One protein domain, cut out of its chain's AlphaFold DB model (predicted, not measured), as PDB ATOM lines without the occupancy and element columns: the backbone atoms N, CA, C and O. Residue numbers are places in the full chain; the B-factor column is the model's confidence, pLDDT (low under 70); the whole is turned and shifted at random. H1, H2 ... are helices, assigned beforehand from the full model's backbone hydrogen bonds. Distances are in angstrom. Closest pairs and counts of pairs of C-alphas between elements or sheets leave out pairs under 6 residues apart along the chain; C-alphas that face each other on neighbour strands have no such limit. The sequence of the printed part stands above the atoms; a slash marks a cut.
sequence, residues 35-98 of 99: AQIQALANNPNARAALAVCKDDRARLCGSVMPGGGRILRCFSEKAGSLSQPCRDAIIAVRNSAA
ATOM      1  N   ALA A  35       8.161   2.101 -11.157       76.62
ATOM      2  CA  ALA A  35       9.588   1.912 -11.410       76.62
ATOM      3  C   ALA A  35      10.027   0.456 -11.178       76.62
ATOM      4  O   ALA A  35      10.705  -0.128 -12.020       76.62
ATOM      5  N   GLN A  36       9.573  -0.171 -10.088       82.44
ATOM      6  CA  GLN A  36       9.850  -1.585  -9.816       82.44
ATOM      7  C   GLN A  36       9.192  -2.508 -10.848       82.44
ATOM      8  O   GLN A  36       9.815  -3.470 -11.282       82.44
ATOM      9  N   ILE A  37       7.964  -2.209 -11.290       81.00
ATOM     10  CA  ILE A  37       7.285  -2.968 -12.356       81.00
ATOM     11  C   ILE A  37       8.091  -2.914 -13.659       81.00
ATOM     12  O   ILE A  37       8.209  -3.929 -14.342       81.00
ATOM     13  N   GLN A  38       8.655  -1.754 -14.006       80.75
ATOM     14  CA  GLN A  38       9.491  -1.592 -15.199       80.75
ATOM     15  C   GLN A  38      10.830  -2.324 -15.067       80.75
ATOM     16  O   GLN A  38      11.207  -3.057 -15.979       80.75
ATOM     17  N   ALA A  39      11.512  -2.188 -13.928       81.19
ATOM     18  CA  ALA A  39      12.759  -2.904 -13.658       81.19
ATOM     19  C   ALA A  39      12.556  -4.424 -13.730       81.19
ATOM     20  O   ALA A  39      13.311  -5.134 -14.392       81.19
ATOM     21  N   LEU A  40      11.473  -4.917 -13.130       82.75
ATOM     22  CA  LEU A  40      11.125  -6.330 -13.147       82.75
ATOM     23  C   LEU A  40      10.710  -6.797 -14.552       82.75
ATOM     24  O   LEU A  40      11.060  -7.897 -14.952       82.75
ATOM     25  N   ALA A  41      10.036  -5.961 -15.348       81.81
ATOM     26  CA  ALA A  41       9.701  -6.286 -16.737       81.81
ATOM     27  C   ALA A  41      10.933  -6.422 -17.647       81.81
ATOM     28  O   ALA A  41      10.891  -7.182 -18.617       81.81
ATOM     29  N   ASN A  42      12.004  -5.693 -17.331       82.50
ATOM     30  CA  ASN A  42      13.265  -5.723 -18.067       82.50
ATOM     31  C   ASN A  42      14.239  -6.790 -17.536       82.50
ATOM     32  O   ASN A  42      15.264  -7.042 -18.165       82.50
ATOM     33  N   ASN A  43      13.928  -7.436 -16.408       83.75
ATOM     34  CA  ASN A  43      14.776  -8.466 -15.821       83.75
ATOM     35  C   ASN A  43      14.600  -9.807 -16.576       83.75
ATOM     36  O   ASN A  43      13.478 -10.320 -16.661       83.75
ATOM     37  N   PRO A  44      15.677 -10.423 -17.103       81.69
ATOM     38  CA  PRO A  44      15.588 -11.708 -17.801       81.69
ATOM     39  C   PRO A  44      15.053 -12.835 -16.904       81.69
ATOM     40  O   PRO A  44      14.267 -13.666 -17.364       81.69
ATOM     41  N   ASN A  45      15.372 -12.815 -15.606       85.12
ATOM     42  CA  ASN A  45      14.898 -13.800 -14.631       85.12
ATOM     43  C   ASN A  45      13.389 -13.671 -14.381       85.12
ATOM     44  O   ASN A  45      12.715 -14.659 -14.081       85.12
ATOM     45  N   ALA A  46      12.818 -12.479 -14.584       84.56
ATOM     46  CA  ALA A  46      11.378 -12.283 -14.469       84.56
ATOM     47  C   ALA A  46      10.603 -13.066 -15.526       84.56
ATOM     48  O   ALA A  46       9.513 -13.547 -15.238       84.56
ATOM     49  N   ARG A  47      11.144 -13.244 -16.739       82.38
ATOM     50  CA  ARG A  47      10.463 -14.034 -17.777       82.38
ATOM     51  C   ARG A  47      10.337 -15.502 -17.384       82.38
ATOM     52  O   ARG A  47       9.279 -16.083 -17.605       82.38
ATOM     53  N   ALA A  48      11.376 -16.067 -16.769       85.94
ATOM     54  CA  ALA A  48      11.348 -17.430 -16.246       85.94
ATOM     55  C   ALA A  48      10.317 -17.571 -15.112       85.94
ATOM     56  O   ALA A  48       9.479 -18.469 -15.155       85.94
ATOM     57  N   ALA A  49      10.279 -16.626 -14.168       86.75
ATOM     58  CA  ALA A  49       9.253 -16.614 -13.121       86.75
ATOM     59  C   ALA A  49       7.827 -16.460 -13.681       86.75
ATOM     60  O   ALA A  49       6.899 -17.148 -13.265       86.75
ATOM     61  N   LEU A  50       7.642 -15.608 -14.693       86.44
ATOM     62  CA  LEU A  50       6.362 -15.434 -15.384       86.44
ATOM     63  C   LEU A  50       5.937 -16.667 -16.199       86.44
ATOM     64  O   LEU A  50       4.758 -16.771 -16.557       86.44
ATOM     65  N   ALA A  51       6.861 -17.574 -16.528       88.12
ATOM     66  CA  ALA A  51       6.544 -18.844 -17.176       88.12
ATOM     67  C   ALA A  51       5.900 -19.828 -16.188       88.12
ATOM     68  O   ALA A  51       4.938 -20.494 -16.559       88.12
ATOM     69  N   VAL A  52       6.349 -19.835 -14.926       91.69
ATOM     70  CA  VAL A  52       5.711 -20.597 -13.831       91.69
ATOM     71  C   VAL A  52       4.266 -20.132 -13.625       91.69
ATOM     72  O   VAL A  52       3.355 -20.933 -13.464       91.69
ATOM     73  N   CYS A  53       4.029 -18.826 -13.736       92.56
ATOM     74  CA  CYS A  53       2.714 -18.209 -13.583       92.56
ATOM     75  C   CYS A  53       1.785 -18.334 -14.811       92.56
ATOM     76  O   CYS A  53       0.866 -17.526 -14.950       92.56
ATOM     77  N   LYS A  54       2.019 -19.257 -15.756       91.69
ATOM     78  CA  LYS A  54       1.254 -19.314 -17.020       91.69
ATOM     79  C   LYS A  54      -0.247 -19.531 -16.792       91.69
ATOM     80  O   LYS A  54      -1.046 -18.829 -17.413       91.69
ATOM     81  N   ASP A  55      -0.611 -20.430 -15.886       92.62
ATOM     82  CA  ASP A  55      -2.014 -20.762 -15.615       92.62
ATOM     83  C   ASP A  55      -2.711 -19.651 -14.825       92.62
ATOM     84  O   ASP A  55      -3.802 -19.212 -15.195       92.62
ATOM     85  N   ASP A  56      -2.038 -19.094 -13.813       92.62
ATOM     86  CA  ASP A  56      -2.524 -17.917 -13.084       92.62
ATOM     87  C   ASP A  56      -2.692 -16.711 -14.010       92.62
ATOM     88  O   ASP A  56      -3.671 -15.971 -13.901       92.62
ATOM     89  N   ARG A  57      -1.779 -16.525 -14.973       92.38
ATOM     90  CA  ARG A  57      -1.904 -15.488 -16.002       92.38
ATOM     91  C   ARG A  57      -3.161 -15.694 -16.826       92.38
ATOM     92  O   ARG A  57      -3.885 -14.729 -17.026       92.38
ATOM     93  N   ALA A  58      -3.407 -16.909 -17.310       92.31
ATOM     94  CA  ALA A  58      -4.576 -17.201 -18.131       92.31
ATOM     95  C   ALA A  58      -5.881 -17.000 -17.344       92.31
ATOM     96  O   ALA A  58      -6.809 -16.375 -17.852       92.31
ATOM     97  N   ARG A  59      -5.923 -17.455 -16.085       93.88
ATOM     98  CA  ARG A  59      -7.114 -17.389 -15.227       93.88
ATOM     99  C   ARG A  59      -7.416 -15.982 -14.705       93.88
ATOM    100  O   ARG A  59      -8.578 -15.603 -14.627       93.88
ATOM    101  N   LEU A  60      -6.391 -15.227 -14.302       93.25
ATOM    102  CA  LEU A  60      -6.553 -13.954 -13.583       93.25
ATOM    103  C   LEU A  60      -6.260 -12.726 -14.450       93.25
ATOM    104  O   LEU A  60      -6.824 -11.662 -14.210       93.25
ATOM    105  N   CYS A  61      -5.368 -12.858 -15.434       93.44
ATOM    106  CA  CYS A  61      -4.823 -11.750 -16.222       93.44
ATOM    107  C   CYS A  61      -4.941 -11.978 -17.740       93.44
ATOM    108  O   CYS A  61      -4.218 -11.335 -18.502       93.44
ATOM    109  N   GLY A  62      -5.825 -12.875 -18.200       91.88
ATOM    110  CA  GLY A  62      -5.930 -13.269 -19.612       91.88
ATOM    111  C   GLY A  62      -6.246 -12.106 -20.559       91.88
ATOM    112  O   GLY A  62      -5.763 -12.078 -21.687       91.88
ATOM    113  N   SER A  63      -6.974 -11.098 -20.074       90.81
ATOM    114  CA  SER A  63      -7.323  -9.887 -20.830       90.81
ATOM    115  C   SER A  63      -6.217  -8.823 -20.850       90.81
ATOM    116  O   SER A  63      -6.378  -7.767 -21.462       90.81
ATOM    117  N   VAL A  64      -5.098  -9.043 -20.155       91.38
ATOM    118  CA  VAL A  64      -4.013  -8.062 -20.047       91.38
ATOM    119  C   VAL A  64      -3.038  -8.246 -21.203       91.38
ATOM    120  O   VAL A  64      -2.353  -9.263 -21.298       91.38
ATOM    121  N   MET A  65      -2.904  -7.220 -22.048       86.62
ATOM    122  CA  MET A  65      -1.924  -7.241 -23.134       86.62
ATOM    123  C   MET A  65      -0.501  -7.480 -22.595       86.62
ATOM    124  O   MET A  65      -0.047  -6.724 -21.722       86.62
ATOM    125  N   PRO A  66       0.247  -8.453 -23.141       83.69
ATOM    126  CA  PRO A  66       1.628  -8.707 -22.742       83.69
ATOM    127  C   PRO A  66       2.530  -7.503 -23.056       83.69
ATOM    128  O   PRO A  66       2.252  -6.731 -23.971       83.69
ATOM    129  N   GLY A  67       3.604  -7.329 -22.280       84.50
ATOM    130  CA  GLY A  67       4.583  -6.244 -22.442       84.50
ATOM    131  C   GLY A  67       4.476  -5.115 -21.406       84.50
ATOM    132  O   GLY A  67       3.463  -4.954 -20.723       84.50
ATOM    133  N   GLY A  68       5.566  -4.351 -21.257       84.31
ATOM    134  CA  GLY A  68       5.637  -3.162 -20.392       84.31
ATOM    135  C   GLY A  68       5.336  -3.411 -18.908       84.31
ATOM    136  O   GLY A  68       4.841  -2.519 -18.227       84.31
ATOM    137  N   GLY A  69       5.536  -4.639 -18.418       88.06
ATOM    138  CA  GLY A  69       5.248  -5.005 -17.027       88.06
ATOM    139  C   GLY A  69       3.761  -5.042 -16.656       88.06
ATOM    140  O   GLY A  69       3.433  -5.190 -15.482       88.06
ATOM    141  N   ARG A  70       2.834  -4.959 -17.620       90.00
ATOM    142  CA  ARG A  70       1.386  -4.969 -17.331       90.00
ATOM    143  C   ARG A  70       0.922  -6.247 -16.629       90.00
ATOM    144  O   ARG A  70       0.111  -6.170 -15.712       90.00
ATOM    145  N   ILE A  71       1.481  -7.397 -17.011       89.81
ATOM    146  CA  ILE A  71       1.215  -8.685 -16.348       89.81
ATOM    147  C   ILE A  71       1.643  -8.640 -14.876       89.81
ATOM    148  O   ILE A  71       0.888  -9.057 -14.008       89.81
ATOM    149  N   LEU A  72       2.819  -8.079 -14.582       89.12
ATOM    150  CA  LEU A  72       3.327  -7.955 -13.213       89.12
ATOM    151  C   LEU A  72       2.454  -7.030 -12.363       89.12
ATOM    152  O   LEU A  72       2.248  -7.299 -11.184       89.12
ATOM    153  N   ARG A  73       1.895  -5.974 -12.964       88.62
ATOM    154  CA  ARG A  73       0.899  -5.131 -12.295       88.62
ATOM    155  C   ARG A  73      -0.369  -5.914 -11.961       88.62
ATOM    156  O   ARG A  73      -0.798  -5.880 -10.817       88.62
ATOM    157  N   CYS A  74      -0.908  -6.666 -12.921       91.81
ATOM    158  CA  CYS A  74      -2.078  -7.512 -12.680       91.81
ATOM    159  C   CYS A  74      -1.820  -8.542 -11.570       91.81
ATOM    160  O   CYS A  74      -2.634  -8.709 -10.668       91.81
ATOM    161  N   PHE A  75      -0.643  -9.169 -11.563       89.56
ATOM    162  CA  PHE A  75      -0.233 -10.064 -10.483       89.56
ATOM    163  C   PHE A  75      -0.067  -9.359  -9.139       89.56
ATOM    164  O   PHE A  75      -0.416  -9.940  -8.118       89.56
ATOM    165  N   SER A  76       0.407  -8.112  -9.116       86.00
ATOM    166  CA  SER A  76       0.459  -7.317  -7.886       86.00
ATOM    167  C   SER A  76      -0.939  -7.010  -7.344       86.00
ATOM    168  O   SER A  76      -1.132  -7.041  -6.135       86.00
ATOM    169  N   GLU A  77      -1.911  -6.734  -8.214       87.94
ATOM    170  CA  GLU A  77      -3.311  -6.481  -7.836       87.94
ATOM    171  C   GLU A  77      -4.039  -7.766  -7.405       87.94
ATOM    172  O   GLU A  77      -4.932  -7.729  -6.562       87.94
ATOM    173  N   LYS A  78      -3.653  -8.914  -7.972       90.25
ATOM    174  CA  LYS A  78      -4.243 -10.234  -7.701       90.25
ATOM    175  C   LYS A  78      -3.354 -11.132  -6.840       90.25
ATOM    176  O   LYS A  78      -3.559 -12.342  -6.833       90.25
ATOM    177  N   ALA A  79      -2.404 -10.571  -6.089       85.56
ATOM    178  CA  ALA A  79      -1.398 -11.336  -5.344       85.56
ATOM    179  C   ALA A  79      -2.006 -12.388  -4.393       85.56
ATOM    180  O   ALA A  79      -1.488 -13.501  -4.281       85.56
ATOM    181  N   GLY A  80      -3.150 -12.077  -3.772       86.88
ATOM    182  CA  GLY A  80      -3.891 -13.013  -2.916       86.88
ATOM    183  C   GLY A  80      -4.566 -14.172  -3.664       86.88
ATOM    184  O   GLY A  80      -4.831 -15.209  -3.068       86.88
ATOM    185  N   SER A  81      -4.812 -14.034  -4.969       91.19
ATOM    186  CA  SER A  81      -5.490 -15.039  -5.806       91.19
ATOM    187  C   SER A  81      -4.543 -15.893  -6.652       91.19
ATOM    188  O   SER A  81      -5.009 -16.822  -7.315       91.19
ATOM    189  N   LEU A  82      -3.244 -15.574  -6.650       91.06
ATOM    190  CA  LEU A  82      -2.206 -16.361  -7.319       91.06
ATOM    191  C   LEU A  82      -2.071 -17.755  -6.688       91.06
ATOM    192  O   LEU A  82      -2.450 -17.981  -5.537       91.06
ATOM    193  N   SER A  83      -1.485 -18.700  -7.411       93.38
ATOM    194  CA  SER A  83      -1.014 -19.949  -6.820       93.38
ATOM    195  C   SER A  83       0.227 -19.704  -5.947       93.38
ATOM    196  O   SER A  83       0.966 -18.734  -6.136       93.38
ATOM    197  N   GLN A  84       0.461 -20.590  -4.972       92.25
ATOM    198  CA  GLN A  84       1.698 -20.627  -4.176       92.25
ATOM    199  C   GLN A  84       2.967 -20.581  -5.060       92.25
ATOM    200  O   GLN A  84       3.731 -19.628  -4.916       92.25
ATOM    201  N   PRO A  85       3.146 -21.480  -6.055       91.25
ATOM    202  CA  PRO A  85       4.362 -21.489  -6.871       91.25
ATOM    203  C   PRO A  85       4.562 -20.201  -7.678       91.25
ATOM    204  O   PRO A  85       5.690 -19.731  -7.826       91.25
ATOM    205  N   CYS A  86       3.487 -19.583  -8.180       92.94
ATOM    206  CA  CYS A  86       3.606 -18.303  -8.873       92.94
ATOM    207  C   CYS A  86       3.999 -17.165  -7.921       92.94
ATOM    208  O   CYS A  86       4.860 -16.351  -8.262       92.94
ATOM    209  N   ARG A  87       3.403 -17.096  -6.721       90.06
ATOM    210  CA  ARG A  87       3.781 -16.084  -5.721       90.06
ATOM    211  C   ARG A  87       5.263 -16.155  -5.392       90.06
ATOM    212  O   ARG A  87       5.931 -15.124  -5.443       90.06
ATOM    213  N   ASP A  88       5.763 -17.352  -5.120       90.88
ATOM    214  CA  ASP A  88       7.156 -17.557  -4.735       90.88
ATOM    215  C   ASP A  88       8.104 -17.155  -5.864       90.88
ATOM    216  O   ASP A  88       9.076 -16.438  -5.632       90.88
ATOM    217  N   ALA A  89       7.770 -17.507  -7.109       90.38
ATOM    218  CA  ALA A  89       8.542 -17.105  -8.279       90.38
ATOM    219  C   ALA A  89       8.612 -15.572  -8.433       90.38
ATOM    220  O   ALA A  89       9.676 -15.014  -8.704       90.38
ATOM    221  N   ILE A  90       7.496 -14.863  -8.225       88.06
ATOM    222  CA  ILE A  90       7.463 -13.394  -8.294       88.06
ATOM    223  C   ILE A  90       8.236 -12.756  -7.132       88.06
ATOM    224  O   ILE A  90       8.923 -11.754  -7.341       88.06
ATOM    225  N   ILE A  91       8.145 -13.317  -5.922       86.69
ATOM    226  CA  ILE A  91       8.892 -12.845  -4.746       86.69
ATOM    227  C   ILE A  91      10.395 -13.042  -4.954       86.69
ATOM    228  O   ILE A  91      11.160 -12.106  -4.722       86.69
ATOM    229  N   ALA A  92      10.814 -14.207  -5.450       87.19
ATOM    230  CA  ALA A  92      12.212 -14.511  -5.724       87.19
ATOM    231  C   ALA A  92      12.833 -13.461  -6.653       87.19
ATOM    232  O   ALA A  92      13.826 -12.831  -6.296       87.19
ATOM    233  N   VAL A  93      12.195 -13.175  -7.793       86.56
ATOM    234  CA  VAL A  93      12.733 -12.187  -8.742       86.56
ATOM    235  C   VAL A  93      12.628 -10.758  -8.206       86.56
ATOM    236  O   VAL A  93      13.516  -9.947  -8.463       86.56
ATOM    237  N   ARG A  94      11.590 -10.422  -7.429       83.38
ATOM    238  CA  ARG A  94      11.494  -9.110  -6.766       83.38
ATOM    239  C   ARG A  94      12.680  -8.870  -5.836       83.38
ATOM    240  O   ARG A  94      13.238  -7.778  -5.859       83.38
ATOM    241  N   ASN A  95      13.066  -9.880  -5.062       82.50
ATOM    242  CA  ASN A  95      14.212  -9.802  -4.161       82.50
ATOM    243  C   ASN A  95      15.529  -9.725  -4.948       82.50
ATOM    244  O   ASN A  95      16.418  -8.973  -4.568       82.50
ATOM    245  N   SER A  96      15.627 -10.419  -6.087       72.88
ATOM    246  CA  SER A  96      16.780 -10.323  -6.994       72.88
ATOM    247  C   SER A  96      16.883  -8.999  -7.759       72.88
ATOM    248  O   SER A  96      17.937  -8.707  -8.299       72.88
ATOM    249  N   ALA A  97      15.803  -8.220  -7.870       69.06
ATOM    250  CA  ALA A  97      15.813  -6.892  -8.493       69.06
ATOM    251  C   ALA A  97      16.074  -5.758  -7.482       69.06
ATOM    252  O   ALA A  97      16.151  -4.595  -7.875       69.06
ATOM    253  N   ALA A  98      16.140  -6.087  -6.190       62.38
ATOM    254  CA  ALA A  98      16.386  -5.157  -5.092       62.38
ATOM    255  C   ALA A  98      17.832  -5.216  -4.558       62.38
ATOM    256  O   ALA A  98      18.149  -4.466  -3.637       62.38
TER     257      ALA A  98
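Overview. This is residues 35 to 98 of the 99 residues of an uncharacterized protein of Hyphomicrobium sp. (strain MC1) (UniProt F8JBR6). Two helices, H2 and H5, lie side by side and run opposite ways; the shorter H1 and H3 sit at opposite ends of H2, and H4 bridges H1 and H3, touching both. The printed part has 64 residues with five named helices, H1 to H5 in order, and no named strand: its class is all helix. It is compact and rounded, with a radius of gyration of the C-alphas of 10.4 A and spans of 27 by 23 by 18 A.

Arrangement. Start at H1, residues 35 to 42, which a tight link joins to H2, residues 44 to 52; these two are close but not clearly touching, with the closest C-alphas, Leu 40 and Ala 46, 6.1 A apart. H2 and H3, residues 54 to 61, meet only through their tight link. Look next at H4, residues 70 to 77: it touches H1 at a steep tilt of 48 degrees, opposite ways, and the closest C-alphas, Ile 37 and Leu 72, are 6.4 A apart. H4 also touches H3, with the closest C-alphas, Cys 61 and Cys 74, 6.2 A apart; their lines are about perpendicular, only just, at 72 degrees. H5, residues 84 to 96, touches H2 at a shallow tilt of 7 degrees, opposite ways, with the closest C-alphas, Ala 49 and Ala 89, 4.9 A apart. H4 and H5 are near each other, with 6 pairs of C-alphas within 10 A. The packing of helices is mostly crossed, their lines at more than a shallow tilt, but only just. In H1, H3, H4 and H5 every O i to N i+4 pair is within hydrogen-bond range; in H2, 4 of 5 are.

Along the chain. Find C-alpha 35 at (9.588, 1.912, -11.410), where H1 begins. H2 runs 13.9 A from C-alpha 44 to C-alpha 52. H5, the longest, runs 18.5 A to C-alpha 96 at (16.780, -10.323, -6.994).

Size, cuts and confidence. The C-alphas of Ser 63 and Ala 98, the two farthest apart, are 28.8 A apart. The printed part has no cut and no long link. Its mean pLDDT is 86.9, and residues 97 to 98 are under 70.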